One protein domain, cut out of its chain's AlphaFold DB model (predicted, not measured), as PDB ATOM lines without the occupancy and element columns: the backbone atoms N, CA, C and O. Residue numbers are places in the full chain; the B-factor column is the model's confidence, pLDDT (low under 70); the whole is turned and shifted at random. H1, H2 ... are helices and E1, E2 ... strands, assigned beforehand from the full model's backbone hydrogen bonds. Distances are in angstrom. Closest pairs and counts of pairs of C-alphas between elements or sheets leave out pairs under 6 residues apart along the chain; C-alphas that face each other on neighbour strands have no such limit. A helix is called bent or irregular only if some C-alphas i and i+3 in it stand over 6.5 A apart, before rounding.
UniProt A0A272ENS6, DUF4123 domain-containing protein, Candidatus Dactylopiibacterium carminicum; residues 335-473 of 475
ATOM      1  N   ALA A 335     272.390 225.625 187.779       82.69
ATOM      2  CA  ALA A 335     271.139 226.011 187.151       82.69
ATOM      3  C   ALA A 335     269.976 225.261 187.810       82.69
ATOM      4  O   ALA A 335     270.046 224.045 187.992       82.69
ATOM      5  N   TYR A 336     268.905 225.982 188.123       87.38
ATOM      6  CA  TYR A 336     267.673 225.441 188.687       87.38
ATOM      7  C   TYR A 336     266.496 225.774 187.772       87.38
ATOM      8  O   TYR A 336     266.432 226.870 187.210       87.38
ATOM      9  N   ASN A 337     265.560 224.836 187.645       87.19
ATOM     10  CA  ASN A 337     264.281 225.046 186.973       87.19
ATOM     11  C   ASN A 337     263.208 225.180 188.047       87.19
ATOM     12  O   ASN A 337     262.871 224.196 188.700       87.19
ATOM     13  N   LEU A 338     262.717 226.397 188.240       93.75
ATOM     14  CA  LEU A 338     261.789 226.729 189.310       93.75
ATOM     15  C   LEU A 338     260.361 226.778 188.783       93.75
ATOM     16  O   LEU A 338     260.105 227.314 187.699       93.75
ATOM     17  N   THR A 339     259.423 226.267 189.569       93.12
ATOM     18  CA  THR A 339     257.998 226.481 189.336       93.12
ATOM     19  C   THR A 339     257.702 227.967 189.475       93.12
ATOM     20  O   THR A 339     257.944 228.554 190.529       93.12
ATOM     21  N   LEU A 340     257.182 228.588 188.421       94.06
ATOM     22  CA  LEU A 340     256.820 229.996 188.457       94.06
ATOM     23  C   LEU A 340     255.415 230.149 189.044       94.06
ATOM     24  O   LEU A 340     254.469 229.487 188.594       94.06
ATOM     25  N   TYR A 341     255.281 231.025 190.039       94.94
ATOM     26  CA  TYR A 341     254.026 231.251 190.748       94.94
ATOM     27  C   TYR A 341     253.779 232.742 190.999       94.94
ATOM     28  O   TYR A 341     254.690 233.484 191.353       94.94
ATOM     29  N   GLY A 342     252.546 233.200 190.772       95.69
ATOM     30  CA  GLY A 342     252.174 234.613 190.856       95.69
ATOM     31  C   GLY A 342     251.170 234.890 191.972       95.69
ATOM     32  O   GLY A 342     250.178 234.172 192.106       95.69
ATOM     33  N   TYR A 343     251.391 235.968 192.721       97.56
ATOM     34  CA  TYR A 343     250.444 236.531 193.682       97.56
ATOM     35  C   TYR A 343     250.040 237.928 193.236       97.56
ATOM     36  O   TYR A 343     250.895 238.769 192.962       97.56
ATOM     37  N   ASN A 344     248.743 238.198 193.203       97.69
ATOM     38  CA  ASN A 344     248.222 239.480 192.754       97.69
ATOM     39  C   ASN A 344     247.372 240.141 193.840       97.69
ATOM     40  O   ASN A 344     246.184 239.856 194.011       97.69
ATOM     41  N   TYR A 345     247.998 241.079 194.545       97.56
ATOM     42  CA  TYR A 345     247.368 241.933 195.548       97.56
ATOM     43  C   TYR A 345     246.865 243.257 194.954       97.56
ATOM     44  O   TYR A 345     246.548 244.183 195.697       97.56
ATOM     45  N   THR A 346     246.804 243.368 193.623       97.50
ATOM     46  CA  THR A 346     246.225 244.530 192.937       97.50
ATOM     47  C   THR A 346     244.699 244.410 192.842       97.50
ATOM     48  O   THR A 346     244.100 243.422 193.288       97.50
ATOM     49  N   ASP A 347     244.065 245.434 192.271       97.50
ATOM     50  CA  ASP A 347     242.605 245.511 192.164       97.50
ATOM     51  C   ASP A 347     242.053 244.751 190.947       97.50
ATOM     52  O   ASP A 347     240.860 244.475 190.869       97.50
ATOM     53  N   MET A 348     242.913 244.402 189.987       97.12
ATOM     54  CA  MET A 348     242.522 243.778 188.722       97.12
ATOM     55  C   MET A 348     243.363 242.533 188.448       97.12
ATOM     56  O   MET A 348     244.508 242.440 188.894       97.12
ATOM     57  N   SER A 349     242.837 241.582 187.678       97.00
ATOM     58  CA  SER A 349     243.623 240.423 187.242       97.00
ATOM     59  C   SER A 349     244.785 240.824 186.322       97.00
ATOM     60  O   SER A 349     244.791 241.888 185.689       97.00
ATOM     61  N   ILE A 350     245.800 239.964 186.277       97.44
ATOM     62  CA  ILE A 350     246.916 240.027 185.334       97.44
ATOM     63  C   ILE A 350     246.707 238.888 184.340       97.44
ATOM     64  O   ILE A 350     246.668 237.717 184.714       97.44
ATOM     65  N   GLY A 351     246.530 239.234 183.068       93.81
ATOM     66  CA  GLY A 351     246.236 238.273 182.009       93.81
ATOM     67  C   GLY A 351     247.443 237.408 181.657       93.81
ATOM     68  O   GLY A 351     247.278 236.234 181.367       93.81
ATOM     69  N   SER A 352     248.651 237.963 181.716       92.88
ATOM     70  CA  SER A 352     249.896 237.221 181.525       92.88
ATOM     71  C   SER A 352     251.057 237.962 182.179       92.88
ATOM     72  O   SER A 352     251.034 239.192 182.287       92.88
ATOM     73  N   PHE A 353     252.079 237.224 182.600       95.12
ATOM     74  CA  PHE A 353     253.343 237.795 183.041       95.12
ATOM     75  C   PHE A 353     254.516 236.925 182.602       95.12
ATOM     76  O   PHE A 353     254.338 235.774 182.226       95.12
ATOM     77  N   GLU A 354     255.719 237.475 182.638       94.12
ATOM     78  CA  GLU A 354     256.958 236.786 182.313       94.12
ATOM     79  C   GLU A 354     258.028 237.140 183.344       94.12
ATOM     80  O   GLU A 354     258.128 238.294 183.775       94.12
ATOM     81  N   VAL A 355     258.887 236.171 183.659       94.00
ATOM     82  CA  VAL A 355     260.117 236.402 184.422       94.00
ATOM     83  C   VAL A 355     261.317 236.041 183.569       94.00
ATOM     84  O   VAL A 355     261.511 234.886 183.193       94.00
ATOM     85  N   ASN A 356     262.129 237.037 183.221       90.00
ATOM     86  CA  ASN A 356     263.246 236.893 182.283       90.00
ATOM     87  C   ASN A 356     262.835 236.242 180.944       90.00
ATOM     88  O   ASN A 356     263.637 235.531 180.332       90.00
ATOM     89  N   GLY A 357     261.594 236.472 180.502       86.19
ATOM     90  CA  GLY A 357     261.005 235.878 179.296       86.19
ATOM     91  C   GLY A 357     260.419 234.472 179.487       86.19
ATOM     92  O   GLY A 357     259.856 233.924 178.546       86.19
ATOM     93  N   ALA A 358     260.529 233.871 180.677       86.38
ATOM     94  CA  ALA A 358     259.783 232.658 181.002       86.38
ATOM     95  C   ALA A 358     258.330 233.037 181.309       86.38
ATOM     96  O   ALA A 358     258.079 233.777 182.260       86.38
ATOM     97  N   GLY A 359     257.399 232.556 180.487       88.50
ATOM     98  CA  GLY A 359     255.976 232.846 180.626       88.50
ATOM     99  C   GLY A 359     255.385 232.258 181.905       88.50
ATOM    100  O   GLY A 359     255.578 231.085 182.222       88.50
ATOM    101  N   GLY A 360     254.648 233.092 182.621       86.38
ATOM    102  CA  GLY A 360     253.754 232.714 183.698       86.38
ATOM    103  C   GLY A 360     252.306 232.675 183.222       86.38
ATOM    104  O   GLY A 360     251.925 233.315 182.239       86.38
ATOM    105  N   GLY A 361     251.493 231.892 183.926       82.00
ATOM    106  CA  GLY A 361     250.056 231.846 183.703       82.00
ATOM    107  C   GLY A 361     249.340 233.120 184.155       82.00
ATOM    108  O   GLY A 361     249.910 234.009 184.783       82.00
ATOM    109  N   ASN A 362     248.048 233.179 183.851       92.62
ATOM    110  CA  ASN A 362     247.158 234.242 184.305       92.62
ATOM    111  C   ASN A 362     247.147 234.292 185.846       92.62
ATOM    112  O   ASN A 362     247.162 233.243 186.502       92.62
ATOM    113  N   ILE A 363     247.073 235.497 186.414       95.25
ATOM    114  CA  ILE A 363     246.982 235.719 187.859       95.25
ATOM    115  C   ILE A 363     245.668 236.436 188.164       95.25
ATOM    116  O   ILE A 363     245.507 237.634 187.907       95.25
ATOM    117  N   GLU A 364     244.713 235.702 188.722       96.38
ATOM    118  CA  GLU A 364     243.494 236.281 189.281       96.38
ATOM    119  C   GLU A 364     243.823 237.233 190.430       96.38
ATOM    120  O   GLU A 364     244.899 237.193 191.014       96.38
ATOM    121  N   VAL A 365     242.878 238.093 190.773       96.81
ATOM    122  CA  VAL A 365     242.921 238.881 192.005       96.81
ATOM    123  C   VAL A 365     242.963 237.902 193.187       96.81
ATOM    124  O   VAL A 365     242.072 237.059 193.306       96.81
ATOM    125  N   GLY A 366     244.008 237.968 194.019       93.19
ATOM    126  CA  GLY A 366     244.200 237.046 195.147       93.19
ATOM    127  C   GLY A 366     243.118 237.190 196.219       93.19
ATOM    128  O   GLY A 366     242.537 238.271 196.359       93.19
ATOM    129  N   ASP A 367     242.858 236.129 196.974       91.12
ATOM    130  CA  ASP A 367     241.911 236.111 198.093       91.12
ATOM    131  C   ASP A 367     242.595 235.754 199.430       91.12
ATOM    132  O   ASP A 367     243.817 235.855 199.569       91.12
ATOM    133  N   ALA A 368     241.813 235.402 200.453       88.62
ATOM    134  CA  ALA A 368     242.334 235.046 201.769       88.62
ATOM    135  C   ALA A 368     243.130 233.726 201.784       88.62
ATOM    136  O   ALA A 368     243.911 233.500 202.716       88.62
ATOM    137  N   GLU A 369     242.940 232.872 200.777       85.38
ATOM    138  CA  GLU A 369     243.475 231.509 200.728       85.38
ATOM    139  C   GLU A 369     244.492 231.324 199.593       85.38
ATOM    140  O   GLU A 369     245.420 230.524 199.728       85.38
ATOM    141  N   ALA A 370     244.380 232.091 198.505       84.81
ATOM    142  CA  ALA A 370     245.195 231.932 197.306       84.81
ATOM    143  C   ALA A 370     245.729 233.259 196.739       84.81
ATOM    144  O   ALA A 370     245.090 234.307 196.770       84.81
ATOM    145  N   GLY A 371     246.917 233.190 196.128       78.19
ATOM    146  CA  GLY A 371     247.542 234.323 195.434       78.19
ATOM    147  C   GLY A 371     246.894 234.699 194.100       78.19
ATOM    148  O   GLY A 371     247.201 235.756 193.556       78.19
ATOM    149  N   GLY A 372     246.014 233.841 193.578       80.00
ATOM    150  CA  GLY A 372     245.320 234.010 192.299       80.00
ATOM    151  C   GLY A 372     246.065 233.456 191.077       80.00
ATOM    152  O   GLY A 372     245.454 233.273 190.026       80.00
ATOM    153  N   GLY A 373     247.360 233.145 191.184       81.06
ATOM    154  CA  GLY A 373     248.132 232.516 190.109       81.06
ATOM    155  C   GLY A 373     247.965 231.000 190.051       81.06
ATOM    156  O   GLY A 373     247.646 230.352 191.050       81.06
ATOM    157  N   LYS A 374     248.234 230.418 188.878       80.69
ATOM    158  CA  LYS A 374     248.430 228.968 188.701       80.69
ATOM    159  C   LYS A 374     249.916 228.642 188.582       80.69
ATOM    160  O   LYS A 374     250.690 229.433 188.043       80.69
ATOM    161  N   PHE A 375     250.304 227.454 189.038       83.25
ATOM    162  CA  PHE A 375     251.661 226.939 188.858       83.25
ATOM    163  C   PHE A 375     251.954 226.741 187.369       83.25
ATOM    164  O   PHE A 375     251.223 226.029 186.680       83.25
ATOM    165  N   THR A 376     253.010 227.384 186.874       84.50
ATOM    166  CA  THR A 376     253.462 227.254 185.481       84.50
ATOM    167  C   THR A 376     254.928 226.837 185.469       84.50
ATOM    168  O   THR A 376     255.730 227.343 186.252       84.50
ATOM    169  N   CYS A 377     255.294 225.901 184.595       71.94
ATOM    170  CA  CYS A 377     256.690 225.502 184.420       71.94
ATOM    171  C   CYS A 377     257.345 226.324 183.298       71.94
ATOM    172  O   CYS A 377     256.736 226.502 182.249       71.94
ATOM    173  N   CYS A 378     258.577 226.819 183.418       82.62
ATOM    174  CA  CYS A 378     259.460 226.936 184.583       82.62
ATOM    175  C   CYS A 378     260.369 228.162 184.362       82.62
ATOM    176  O   CYS A 378     260.739 228.457 183.221       82.62
ATOM    177  N   ALA A 379     260.770 228.853 185.428       87.31
ATOM    178  CA  ALA A 379     261.741 229.944 185.369       87.31
ATOM    179  C   ALA A 379     263.147 229.438 185.725       87.31
ATOM    180  O   ALA A 379     263.331 228.723 186.709       87.31
ATOM    181  N   SER A 380     264.155 229.804 184.928       86.50
ATOM    182  CA  SER A 380     265.544 229.425 185.209       86.50
ATOM    183  C   SER A 380     266.175 230.355 186.243       86.50
ATOM    184  O   SER A 380     266.142 231.578 186.083       86.50
ATOM    185  N   LEU A 381     266.822 229.770 187.250       89.12
ATOM    186  CA  LEU A 381     267.683 230.463 188.206       89.12
ATOM    187  C   LEU A 381     269.118 229.961 188.047       89.12
ATOM    188  O   LEU A 381     269.347 228.756 187.987       89.12
ATOM    189  N   TYR A 382     270.080 230.878 188.023       86.56
ATOM    190  CA  TYR A 382     271.502 230.552 187.970       86.56
ATOM    191  C   TYR A 382     272.198 231.075 189.220       86.56
ATOM    192  O   TYR A 382     271.969 232.215 189.619       86.56
ATOM    193  N   THR A 383     273.036 230.241 189.829       85.69
ATOM    194  CA  THR A 383     273.866 230.608 190.983       85.69
ATOM    195  C   THR A 383     275.348 230.429 190.635       85.69
ATOM    196  O   THR A 383     275.657 229.489 189.901       85.69
ATOM    197  N   PRO A 384     276.257 231.296 191.122       84.12
ATOM    198  CA  PRO A 384     275.971 232.521 191.875       84.12
ATOM    199  C   PRO A 384     275.151 233.526 191.049       84.12
ATOM    200  O   PRO A 384     275.207 233.528 189.818       84.12
ATOM    201  N   LEU A 385     274.329 234.327 191.729       83.00
ATOM    202  CA  LEU A 385     273.495 235.325 191.064       83.00
ATOM    203  C   LEU A 385     274.381 236.380 190.365       83.00
ATOM    204  O   LEU A 385     275.470 236.693 190.855       83.00
ATOM    205  N   PRO A 386     273.946 236.943 189.224       76.56
ATOM    206  CA  PRO A 386     274.684 238.011 188.553       76.56
ATOM    207  C   PRO A 386     274.779 239.256 189.453       76.56
ATOM    208  O   PRO A 386     273.827 239.513 190.170       76.56
ATOM    209  N   PRO A 387     275.819 240.108 189.357       74.12
ATOM    210  CA  PRO A 387     276.135 241.156 190.348       74.12
ATOM    211  C   PRO A 387     275.002 242.106 190.775       74.12
ATOM    212  O   PRO A 387     275.050 242.665 191.865       74.12
ATOM    213  N   ASN A 388     273.981 242.296 189.935       79.44
ATOM    214  CA  ASN A 388     272.842 243.170 190.226       79.44
ATOM    215  C   ASN A 388     271.612 242.422 190.769       79.44
ATOM    216  O   ASN A 388     270.630 243.075 191.097       79.44
ATOM    217  N   ASN A 389     271.630 241.083 190.796       84.94
ATOM    218  CA  ASN A 389     270.569 240.183 191.274       84.94
ATOM    219  C   ASN A 389     269.148 240.502 190.766       84.94
ATOM    220  O   ASN A 389     268.165 240.099 191.382       84.94
ATOM    221  N   ASN A 390     269.036 241.223 189.648       90.12
ATOM    222  CA  ASN A 390     267.769 241.701 189.115       90.12
ATOM    223  C   ASN A 390     267.184 240.706 188.120       90.12
ATOM    224  O   ASN A 390     267.878 240.232 187.215       90.12
ATOM    225  N   VAL A 391     265.882 240.486 188.224       91.94
ATOM    226  CA  VAL A 391     265.074 239.825 187.206       91.94
ATOM    227  C   VAL A 391     264.229 240.845 186.457       91.94
ATOM    228  O   VAL A 391     263.816 241.871 186.998       91.94
ATOM    229  N   HIS A 392     263.997 240.576 185.180       93.88
ATOM    230  CA  HIS A 392     263.110 241.365 184.346       93.88
ATOM    231  C   HIS A 392     261.694 240.805 184.437       93.88
ATOM    232  O   HIS A 392     261.463 239.662 184.039       93.88
ATOM    233  N   ILE A 393     260.770 241.613 184.944       96.38
ATOM    234  CA  ILE A 393     259.355 241.272 185.048       96.38
ATOM    235  C   ILE A 393     258.605 242.020 183.958       96.38
ATOM    236  O   ILE A 393     258.714 243.243 183.859       96.38
ATOM    237  N   LYS A 394     257.843 241.281 183.154       96.00
ATOM    238  CA  LYS A 394     256.908 241.828 182.167       96.00
ATOM    239  C   LYS A 394     255.511 241.327 182.476       96.00
ATOM    240  O   LYS A 394     255.367 240.177 182.870       96.00
ATOM    241  N   TRP A 395     254.487 242.143 182.285       96.81
ATOM    242  CA  TRP A 395     253.106 241.703 182.453       96.81
ATOM    243  C   TRP A 395     252.143 242.488 181.579       96.81
ATOM    244  O   TRP A 395     252.438 243.589 181.112       96.81
ATOM    245  N   SER A 396     250.972 241.900 181.369       95.62
ATOM    246  CA  SER A 396     249.864 242.523 180.671       95.62
ATOM    247  C   SER A 396     248.540 242.102 181.291       95.62
ATOM    248  O   SER A 396     248.353 240.951 181.691       95.62
ATOM    249  N   ARG A 397     247.597 243.042 181.355       95.12
ATOM    250  CA  ARG A 397     246.218 242.778 181.796       95.12
ATOM    251  C   ARG A 397     245.298 242.422 180.632       95.12
ATOM    252  O   ARG A 397     244.372 241.642 180.808       95.12
ATOM    253  N   ASP A 398     245.564 242.977 179.453       92.75
ATOM    254  CA  ASP A 398     244.704 242.901 178.266       92.75
ATOM    255  C   ASP A 398     245.355 242.173 177.073       92.75
ATOM    256  O   ASP A 398     244.742 242.055 176.012       92.75
ATOM    257  N   GLY A 399     246.604 241.723 177.225       89.81
ATOM    258  CA  GLY A 399     247.424 241.126 176.169       89.81
ATOM    259  C   GLY A 399     247.942 242.124 175.126       89.81
ATOM    260  O   GLY A 399     248.712 241.735 174.250       89.81
ATOM    261  N   LYS A 400     247.550 243.402 175.208       90.38
ATOM    262  CA  LYS A 400     247.857 244.448 174.218       90.38
ATOM    263  C   LYS A 400     248.867 245.451 174.751       90.38
ATOM    264  O   LYS A 400     249.749 245.886 174.017       90.38
ATOM    265  N   THR A 401     248.742 245.833 176.015       94.56
ATOM    266  CA  THR A 401     249.642 246.771 176.684       94.56
ATOM    267  C   THR A 401     250.528 245.989 177.635       94.56
ATOM    268  O   THR A 401     250.031 245.307 178.532       94.56
ATOM    269  N   TRP A 402     251.836 246.066 177.416       94.88
ATOM    270  CA  TRP A 402     252.838 245.377 178.216       94.88
ATOM    271  C   TRP A 402     253.597 246.372 179.064       94.88
ATOM    272  O   TRP A 402     254.161 247.336 178.544       94.88
ATOM    273  N   CYS A 403     253.600 246.107 180.361       97.12
ATOM    274  CA  CYS A 403     254.350 246.842 181.357       97.12
ATOM    275  C   CYS A 403     255.568 246.028 181.779       97.12
ATOM    276  O   CYS A 403     255.521 244.796 181.803       97.12
ATOM    277  N   GLU A 404     256.666 246.710 182.081       96.88
ATOM    278  CA  GLU A 404     257.903 246.053 182.476       96.88
ATOM    279  C   GLU A 404     258.672 246.819 183.552       96.88
ATOM    280  O   GLU A 404     258.665 248.055 183.603       96.88
ATOM    281  N   THR A 405     259.368 246.064 184.401       96.75
ATOM    282  CA  THR A 405     260.290 246.598 185.404       96.75
ATOM    283  C   THR A 405     261.388 245.588 185.752       96.75
ATOM    284  O   THR A 405     261.302 244.401 185.424       96.75
ATOM    285  N   LYS A 406     262.457 246.059 186.397       95.38
ATOM    286  CA  LYS A 406     263.532 245.209 186.924       95.38
ATOM    287  C   LYS A 406     263.434 245.168 188.440       95.38
ATOM    288  O   LYS A 406     263.404 246.221 189.068       95.38
ATOM    289  N   VAL A 407     263.421 243.964 188.998       95.06
ATOM    290  CA  VAL A 407     263.215 243.732 190.431       95.06
ATOM    291  C   VAL A 407     264.349 242.860 190.964       95.06
ATOM    292  O   VAL A 407     264.642 241.837 190.339       95.06
ATOM    293  N   PRO A 408     265.003 243.219 192.078       93.75
ATOM    294  CA  PRO A 408     265.962 242.334 192.725       93.75
ATOM    295  C   PRO A 408     265.260 241.140 193.382       93.75
ATOM    296  O   PRO A 408     264.114 241.241 193.825       93.75
ATOM    297  N   PHE A 409     265.960 240.013 193.509       91.19
ATOM    298  CA  PHE A 409     265.487 238.934 194.378       91.19
ATOM    299  C   PHE A 409     265.348 239.412 195.831       91.19
ATOM    300  O   PHE A 409     266.192 240.138 196.358       91.19
ATOM    301  N   SER A 410     264.276 238.972 196.475       88.62
ATOM    302  CA  SER A 410     263.938 239.236 197.865       88.62
ATOM    303  C   SER A 410     264.364 238.046 198.721       88.62
ATOM    304  O   SER A 410     263.892 236.928 198.519       88.62
ATOM    305  N   GLY A 411     265.241 238.300 199.694       85.62
ATOM    306  CA  GLY A 411     265.730 237.285 200.629       85.62
ATOM    307  C   GLY A 411     266.860 236.395 200.086       85.62
ATOM    308  O   GLY A 411     267.330 236.578 198.961       85.62
ATOM    309  N   PRO A 412     267.355 235.456 200.913       89.31
ATOM    310  CA  PRO A 412     268.381 234.504 200.507       89.31
ATOM    311  C   PRO A 412     267.814 233.447 199.551       89.31
ATOM    312  O   PRO A 412     266.671 233.020 199.693       89.31
ATOM    313  N   ILE A 413     268.642 232.969 198.617       91.44
ATOM    314  CA  ILE A 413     268.311 231.784 197.819       91.44
ATOM    315  C   ILE A 413     268.436 230.553 198.731       91.44
ATOM    316  O   ILE A 413     269.515 230.338 199.292       91.44
ATOM    317  N   PRO A 414     267.370 229.756 198.910       93.88
ATOM    318  CA  PRO A 414     267.419 228.583 199.766       93.88
ATOM    319  C   PRO A 414     268.311 227.487 199.167       93.88
ATOM    320  O   PRO A 414     268.648 227.507 197.983       93.88
ATOM    321  N   ALA A 415     268.687 226.502 199.984       91.38
ATOM    322  CA  ALA A 415     269.574 225.423 199.547       91.38
ATOM    323  C   ALA A 415     268.922 224.528 198.477       91.38
ATOM    324  O   ALA A 415     269.626 223.998 197.607       91.38
ATOM    325  N   LYS A 416     267.593 224.370 198.533       93.56
ATOM    326  CA  LYS A 416     266.791 223.604 197.568       93.56
ATOM    327  C   LYS A 416     265.718 224.496 196.933       93.56
ATOM    328  O   LYS A 416     264.555 224.417 197.311       93.56
ATOM    329  N   PRO A 417     266.085 225.380 195.993       95.06
ATOM    330  CA  PRO A 417     265.114 226.269 195.377       95.06
ATOM    331  C   PRO A 417     264.185 225.465 194.456       95.06
ATOM    332  O   PRO A 417     264.655 224.765 193.556       95.06
ATOM    333  N   GLU A 418     262.874 225.589 194.664       94.94
ATOM    334  CA  GLU A 418     261.850 224.887 193.873       94.94
ATOM    335  C   GLU A 418     260.849 225.846 193.218       94.94
ATOM    336  O   GLU A 418     260.351 225.562 192.126       94.94
ATOM    337  N   TYR A 419     260.588 227.000 193.835       95.06
ATOM    338  CA  TYR A 419     259.607 227.974 193.366       95.06
ATOM    339  C   TYR A 419     260.242 229.345 193.155       95.06
ATOM    340  O   TYR A 419     261.129 229.765 193.897       95.06
ATOM    341  N   MET A 420     259.767 230.048 192.129       95.62
ATOM    342  CA  MET A 420     260.003 231.470 191.919       95.62
ATOM    343  C   MET A 420     258.658 232.180 192.030       95.62
ATOM    344  O   MET A 420     257.773 231.989 191.196       95.62
ATOM    345  N   GLU A 421     258.503 232.974 193.076       96.06
ATOM    346  CA  GLU A 421     257.255 233.644 193.420       96.06
ATOM    347  C   GLU A 421     257.338 235.116 193.030       96.06
ATOM    348  O   GLU A 421     258.292 235.798 193.403       96.06
ATOM    349  N   VAL A 422     256.348 235.613 192.287       97.31
ATOM    350  CA  VAL A 422     256.232 237.031 191.915       97.31
ATOM    351  C   VAL A 422     255.005 237.622 192.587       97.31
ATOM    352  O   VAL A 422     253.890 237.153 192.363       97.31
ATOM    353  N   HIS A 423     255.196 238.659 193.390       97.56
ATOM    354  CA  HIS A 423     254.132 239.328 194.132       97.56
ATOM    355  C   HIS A 423     253.896 240.722 193.560       97.56
ATOM    356  O   HIS A 423     254.802 241.549 193.581       97.56
ATOM    357  N   PHE A 424     252.682 240.990 193.081       97.94
ATOM    358  CA  PHE A 424     252.258 242.293 192.569       97.94
ATOM    359  C   PHE A 424     251.422 243.020 193.623       97.94
ATOM    360  O   PHE A 424     250.393 242.497 194.060       97.94
ATOM    361  N   TYR A 425     251.835 244.226 194.009       97.50
ATOM    362  CA  TYR A 425     251.169 245.032 195.032       97.50
ATOM    363  C   TYR A 425     250.421 246.228 194.434       97.50
ATOM    364  O   TYR A 425     250.741 246.730 193.355       97.50
ATOM    365  N   ARG A 426     249.382 246.689 195.142       95.56
ATOM    366  CA  ARG A 426     248.487 247.768 194.689       95.56
ATOM    367  C   ARG A 426     249.202 249.108 194.486       95.56
ATOM    368  O   ARG A 426     248.798 249.898 193.632       95.56
ATOM    369  N   ASP A 427     250.258 249.360 195.247       95.44
ATOM    370  CA  ASP A 427     251.122 250.541 195.156       95.44
ATOM    371  C   ASP A 427     252.180 250.439 194.041       95.44
ATOM    372  O   ASP A 427     253.057 251.293 193.952       95.44
ATOM    373  N   GLY A 428     252.098 249.415 193.185       95.00
ATOM    374  CA  GLY A 428     253.015 249.184 192.068       95.00
ATOM    375  C   GLY A 428     254.329 248.516 192.452       95.00
ATOM    376  O   GLY A 428     255.149 248.252 191.573       95.00
ATOM    377  N   HIS A 429     254.528 248.220 193.736       95.69
ATOM    378  CA  HIS A 429     255.655 247.424 194.191       95.69
ATOM    379  C   HIS A 429     255.551 245.991 193.657       95.69
ATOM    380  O   HIS A 429     254.461 245.418 193.549       95.69
ATOM    381  N   ILE A 430     256.695 245.413 193.299       97.69
ATOM    382  CA  ILE A 430     256.800 244.022 192.864       97.69
ATOM    383  C   ILE A 430     257.930 243.376 193.650       97.69
ATOM    384  O   ILE A 430     259.022 243.933 193.734       97.69
ATOM    385  N   GLU A 431     257.682 242.181 194.179       97.38
ATOM    386  CA  GLU A 431     258.712 241.367 194.825       97.38
ATOM    387  C   GLU A 431     258.878 240.036 194.119       97.38
ATOM    388  O   GLU A 431     257.908 239.441 193.649       97.38
ATOM    389  N   VAL A 432     260.119 239.556 194.087       96.62
ATOM    390  CA  VAL A 432     260.454 238.249 193.528       96.62
ATOM    391  C   VAL A 432     261.213 237.456 194.571       96.62
ATOM    392  O   VAL A 432     262.303 237.859 194.961       96.62
ATOM    393  N   ALA A 433     260.665 236.331 195.009       95.81
ATOM    394  CA  ALA A 433     261.294 235.454 195.993       95.81
ATOM    395  C   ALA A 433     261.568 234.073 195.392       95.81
ATOM    396  O   ALA A 433     260.887 233.636 194.465       95.81
ATOM    397  N   VAL A 434     262.576 233.388 195.928       95.69
ATOM    398  CA  VAL A 434     262.843 231.981 195.619       95.69
ATOM    399  C   VAL A 434     262.631 231.173 196.887       95.69
ATOM    400  O   VAL A 434     263.221 231.486 197.919       95.69
ATOM    401  N   THR A 435     261.793 230.144 196.815       96.25
ATOM    402  CA  THR A 435     261.362 229.363 197.981       96.25
ATOM    403  C   THR A 435     261.518 227.861 197.728       96.25
ATOM    404  O   THR A 435     261.581 227.404 196.583       96.25
ATOM    405  N   GLU A 436     261.640 227.080 198.807       96.38
ATOM    406  CA  GLU A 436     261.677 225.605 198.735       96.38
ATOM    407  C   GLU A 436     260.275 225.000 198.578       96.38
ATOM    408  O   GLU A 436     260.130 223.869 198.141       96.38
ATOM    409  N   SER A 437     259.233 225.753 198.928       94.75
ATOM    410  CA  SER A 437     257.831 225.347 198.844       94.75
ATOM    411  C   SER A 437     256.963 226.555 198.515       94.75
ATOM    412  O   SER A 437     257.327 227.671 198.882       94.75
ATOM    413  N   SER A 438     255.788 226.340 197.921       91.12
ATOM    414  CA  SER A 438     254.828 227.422 197.679       91.12
ATOM    415  C   SER A 438     254.411 228.118 198.980       91.12
ATOM    416  O   SER A 438     253.942 227.457 199.913       91.12
ATOM    417  N   SER A 439     254.527 229.442 199.026       93.50
ATOM    418  CA  SER A 439     254.161 230.257 200.185       93.50
ATOM    419  C   SER A 439     252.639 230.455 200.312       93.50
ATOM    420  O   SER A 439     251.912 230.473 199.314       93.50
ATOM    421  N   PRO A 440     252.097 230.689 201.517       94.25
ATOM    422  CA  PRO A 440     250.761 231.266 201.640       94.25
ATOM    423  C   PRO A 440     250.737 232.720 201.115       94.25
ATOM    424  O   PRO A 440     251.784 233.374 201.051       94.25
ATOM    425  N   PRO A 441     249.559 233.279 200.773       94.69
ATOM    426  CA  PRO A 441     249.445 234.694 200.438       94.69
ATOM    427  C   PRO A 441     249.939 235.580 201.587       94.69
ATOM    428  O   PRO A 441     249.547 235.403 202.740       94.69
ATOM    429  N   ARG A 442     250.775 236.568 201.262       95.00
ATOM    430  CA  ARG A 442     251.298 237.545 202.226       95.00
ATOM    431  C   ARG A 442     250.225 238.511 202.708       95.00
ATOM    432  O   ARG A 442     250.234 238.912 203.864       95.00
ATOM    433  N   LEU A 443     249.308 238.871 201.811       95.25
ATOM    434  CA  LEU A 443     248.126 239.664 202.116       95.25
ATOM    435  C   LEU A 443     246.890 238.802 201.881       95.25
ATOM    436  O   LEU A 443     246.723 238.237 200.800       95.25
ATOM    437  N   LYS A 444     246.036 238.721 202.901       94.12
ATOM    438  CA  LYS A 444     244.742 238.044 202.846       94.12
ATOM    439  C   LYS A 444     243.678 239.102 202.610       94.12
ATOM    440  O   LYS A 444     243.324 239.833 203.530       94.12
ATOM    441  N   LEU A 445     243.257 239.237 201.362       93.31
ATOM    442  CA  LEU A 445     242.367 240.307 200.924       93.31
ATOM    443  C   LEU A 445     241.048 239.710 200.443       93.31
ATOM    444  O   LEU A 445     241.041 238.663 199.806       93.31
ATOM    445  N   GLU A 446     239.935 240.390 200.691       93.69
ATOM    446  CA  GLU A 446     238.660 240.022 200.072       93.69
ATOM    447  C   GLU A 446     238.655 240.393 198.582       93.69
ATOM    448  O   GLU A 446     239.354 241.321 198.155       93.69
ATOM    449  N   ARG A 447     237.877 239.660 197.778       94.62
ATOM    450  CA  ARG A 447     237.657 239.965 196.359       94.62
ATOM    451  C   ARG A 447     236.186 239.819 195.997       94.62
ATOM    452  O   ARG A 447     235.540 238.861 196.410       94.62
ATOM    453  N   ALA A 448     235.687 240.734 195.173       96.31
ATOM    454  CA  ALA A 448     234.350 240.647 194.597       96.31
ATOM    455  C   ALA A 448     234.258 239.553 193.520       96.31
ATOM    456  O   ALA A 448     233.231 238.894 193.383       96.31
ATOM    457  N   SER A 449     235.326 239.351 192.739       95.44
ATOM    458  CA  SER A 449     235.403 238.298 191.723       95.44
ATOM    459  C   SER A 449     236.860 237.937 191.390       95.44
ATOM    460  O   SER A 449     237.777 238.676 191.753       95.44
ATOM    461  N   PRO A 450     237.112 236.859 190.630       94.44
ATOM    462  CA  PRO A 450     238.453 236.536 190.138       94.44
ATOM    463  C   PRO A 450     239.157 237.651 189.350       94.44
ATOM    464  O   PRO A 450     240.384 237.752 189.362       94.44
ATOM    465  N   GLY A 451     238.391 238.490 188.646       95.62
ATOM    466  CA  GLY A 451     238.929 239.572 187.819       95.62
ATOM    467  C   GLY A 451     239.089 240.909 188.540       95.62
ATOM    468  O   GLY A 451     239.846 241.752 188.062       95.62
ATOM    469  N   TRP A 452     238.383 241.101 189.659       96.62
ATOM    470  CA  TRP A 452     238.158 242.414 190.268       96.62
ATOM    471  C   TRP A 452     238.106 242.326 191.786       96.62
ATOM    472  O   TRP A 452     237.412 241.469 192.344       96.62
ATOM    473  N   ARG A 453     238.784 243.252 192.459       95.88
ATOM    474  CA  ARG A 453     238.777 243.311 193.917       95.88
ATOM    475  C   ARG A 453     237.490 243.902 194.466       95.88
ATOM    476  O   ARG A 453     236.920 243.328 195.388       95.88
ATOM    477  N   TYR A 454     237.007 244.981 193.864       97.38
ATOM    478  CA  TYR A 454     235.774 245.661 194.254       97.38
ATOM    479  C   TYR A 454     234.656 245.389 193.246       97.38
ATOM    480  O   TYR A 454     234.924 245.205 192.057       97.38
ATOM    481  N   ALA A 455     233.405 245.361 193.712       97.00
ATOM    482  CA  ALA A 455     232.239 245.149 192.849       97.00
ATOM    483  C   ALA A 455     231.988 246.351 191.922       97.00
ATOM    484  O   ALA A 455     231.658 246.180 190.750       97.00
ATOM    485  N   GLU A 456     232.190 247.563 192.441       97.50
ATOM    486  CA  GLU A 456     232.137 248.802 191.670       97.50
ATOM    487  C   GLU A 456     233.417 248.961 190.845       97.50
ATOM    488  O   GLU A 456     234.536 248.920 191.369       97.50
ATOM    489  N   ARG A 457     233.270 249.136 189.531       92.00
ATOM    490  CA  ARG A 457     234.403 249.134 188.599       92.00
ATOM    491  C   ARG A 457     235.339 250.316 188.841       92.00
ATOM    492  O   ARG A 457     236.550 250.167 188.716       92.00
ATOM    493  N   GLU A 458     234.781 251.451 189.232       95.38
ATOM    494  CA  GLU A 458     235.465 252.721 189.473       95.38
ATOM    495  C   GLU A 458     236.409 252.653 190.683       95.38
ATOM    496  O   GLU A 458     237.380 253.405 190.749       95.38
ATOM    497  N   GLN A 459     236.163 251.729 191.616       96.50
ATOM    498  CA  GLN A 459     237.022 251.509 192.781       96.50
ATOM    499  C   GLN A 459     238.261 250.659 192.460       96.50
ATOM    500  O   GLN A 459     239.216 250.641 193.240       96.50
ATOM    501  N   ASN A 460     238.261 249.944 191.328       96.62
ATOM    502  CA  ASN A 460     239.385 249.110 190.919       96.62
ATOM    503  C   ASN A 460     240.408 249.949 190.150       96.62
ATOM    504  O   ASN A 460     240.178 250.345 189.005       96.62
ATOM    505  N   ILE A 461     241.558 250.205 190.770       95.75
ATOM    506  CA  ILE A 461     242.563 251.115 190.225       95.75
ATOM    507  C   ILE A 461     243.668 250.318 189.525       95.75
ATOM    508  O   ILE A 461     244.308 249.450 190.120       95.75
ATOM    509  N   ASN A 462     243.942 250.662 188.264       95.06
ATOM    510  CA  ASN A 462     245.134 250.202 187.558       95.06
ATOM    511  C   ASN A 462     246.260 251.236 187.697       95.06
ATOM    512  O   ASN A 462     246.224 252.296 187.074       95.06
ATOM    513  N   ASN A 463     247.276 250.892 188.484       95.00
ATOM    514  CA  ASN A 463     248.436 251.743 188.727       95.00
ATOM    515  C   ASN A 463     249.654 251.407 187.848       95.00
ATOM    516  O   ASN A 463     250.709 252.013 188.029       95.00
ATOM    517  N   ASP A 464     249.548 250.480 186.892       95.31
ATOM    518  CA  ASP A 464     250.717 249.957 186.175       95.31
ATOM    519  C   ASP A 464     251.514 251.075 185.466       95.31
ATOM    520  O   ASP A 464     252.729 251.167 185.620       95.31
ATOM    521  N   HIS A 465     250.834 252.004 184.780       95.31
ATOM    522  CA  HIS A 465     251.469 253.142 184.091       95.31
ATOM    523  C   HIS A 465     252.155 254.147 185.027       95.31
ATOM    524  O   HIS A 465     252.984 254.936 184.575       95.31
ATOM    525  N   LYS A 466     251.794 254.154 186.313       95.44
ATOM    526  CA  LYS A 466     252.392 255.050 187.305       95.44
ATOM    527  C   LYS A 466     253.755 254.539 187.773       95.44
ATOM    528  O   LYS A 466     254.622 255.347 188.092       95.44
ATOM    529  N   PHE A 467     253.937 253.220 187.816       93.75
ATOM    530  CA  PHE A 467     255.090 252.584 188.462       93.75
ATOM    531  C   PHE A 467     255.961 251.756 187.511       93.75
ATOM    532  O   PHE A 467     257.051 251.330 187.891       93.75
ATOM    533  N   ALA A 468     255.519 251.552 186.270       95.38
ATOM    534  CA  ALA A 468     256.215 250.740 185.285       95.38
ATOM    535  C   ALA A 468     256.276 251.415 183.915       95.38
ATOM    536  O   ALA A 468     255.505 252.321 183.588       95.38
ATOM    537  N   ARG A 469     257.197 250.937 183.073       95.62
ATOM    538  CA  ARG A 469     257.242 251.348 181.667       95.62
ATOM    539  C   ARG A 469     256.252 250.500 180.894       95.62
ATOM    540  O   ARG A 469     256.466 249.301 180.759       95.62
ATOM    541  N   CYS A 470     255.196 251.124 180.393       96.00
ATOM    542  CA  CYS A 470     254.145 250.442 179.656       96.00
ATOM    543  C   CYS A 470     254.108 250.908 178.203       96.00
ATOM    544  O   CYS A 470     254.126 252.107 177.924       96.00
ATOM    545  N   GLN A 471     254.020 249.958 177.279       93.69
ATOM    546  CA  GLN A 471     253.914 250.220 175.849       93.69
ATOM    547  C   GLN A 471     252.969 249.216 175.195       93.69
ATOM    548  O   GLN A 471     252.802 248.095 175.677       93.69
ATOM    549  N   ARG A 472     252.345 249.603 174.079       90.56
ATOM    550  CA  ARG A 472     251.600 248.642 173.262       90.56
ATOM    551  C   ARG A 472     252.574 247.616 172.689       90.56
ATOM    552  O   ARG A 472     253.523 247.982 172.000       90.56
ATOM    553  N   GLY A 473     252.345 246.350 173.011       69.06
ATOM    554  CA  GLY A 473     253.116 245.235 172.488       69.06
ATOM    555  C   GLY A 473     252.624 244.859 171.095       69.06
ATOM    556  O   GLY A 473     251.434 244.626 170.900       69.06
TER     557      GLY A 473
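Overview. This is residues 335 to 473 of the 475 residues of the protein "DUF4123 domain-containing protein" of Candidatus Dactylopiibacterium carminicum (UniProt A0A272ENS6). The domain is a flattened, nearly closed barrel of strands, with E4, E1, E7 and E8 making one wall and E3, E2, E5 and E6 the other; the walls are joined by a short pairing of E8 with the bent E6, while at the opposite seam E3 comes near E4 and E1 without pairing with them. E9 and the four-residue helix H1 lie outside the barrel by the beginning of E6, and the long stretch from residue 436 to 463 loops out beyond one end of the barrel before it comes back to H1. The printed part has 139 residues with nine named strands and one named helix, in the order E1 to E8, H1, E9; the class is mostly strand, though under half of the residues are in named elements. The strands form one branched, strongly twisted sheet, mixed in direction, in which E6 has three neighbours. The whole is compact, with a radius of gyration of the C-alphas of 14.5 A and spans of 46 by 33 by 22 A.

Arrangement. E1, residues 335 to 344, has E4, residues 376 to 383, on one side and E7, residues 419 to 424, on the other side. E1 and E4 are antiparallel at 126 degrees, with N 338 and O 379 2.9 A apart, within hydrogen-bond range. E1 and E7 are parallel at 30 degrees, with N 343 and O 422 at 2.8 A. E2, residues 352 to 355, and E3, residues 358 to 360, form an antiparallel hairpin, with N 360 and O 353 at 2.7 A. The closest C-alphas of E3 and E4, those of Ala 358 and Ala 379, are 5.5 A apart. On the other side of E2 is E5, residues 390 to 396, antiparallel at 169 degrees, with N 354 and O 394 at 2.7 A. E5 forms a hairpin with E6, residues 401 to 410, with N 393 and O 405 at 2.9 A. E6 bends by 52 degrees at residue 406, and its pairing is staggered: E9, residues 469 to 472, over residues 401 to 404, E5 over 403 to 408, and E8, residues 430 to 435, over 409 to 410. E6 and E8 are parallel at 50 degrees, with N 410 and O 432 at 2.7 A. E7 and E8 form a hairpin at 161 degrees, with N 421 and O 433 at 2.8 A. H1, residues 464 to 467, is on the sheet but only grazes it; it is too short for any O i to N i+4 pair, and its one O i to N i+3 pair is within range. E9 is antiparallel to E6, with N 402 and O 471 at 2.8 A. The edge strands are E3, E4 and E9.

Along the chain. E1 begins at C-alpha 335, (271.139, 226.011, 187.151), and is 27.2 A long from first to last C-alpha. E2 and E3 are short; E4 is 21.4 A long and E5 19.8 A. E6 measures 26.6 A and ends at C-alpha 410, (263.938, 239.236, 197.865). E7 and E8 are 16.1 and 16.2 A long. After H1, E9 ends at C-alpha 472, (251.600, 248.642, 173.262).

Size, cuts and confidence. The two C-alphas farthest apart, those of Pro 384 and Glu 456, are 46.8 A apart. The printed part has no cut. The long links are E3 to E4, with 15 residues, and E8 to H1, with 28 residues. The mean pLDDT of the printed part is 92.2, and one printed residue, 473, is under 70.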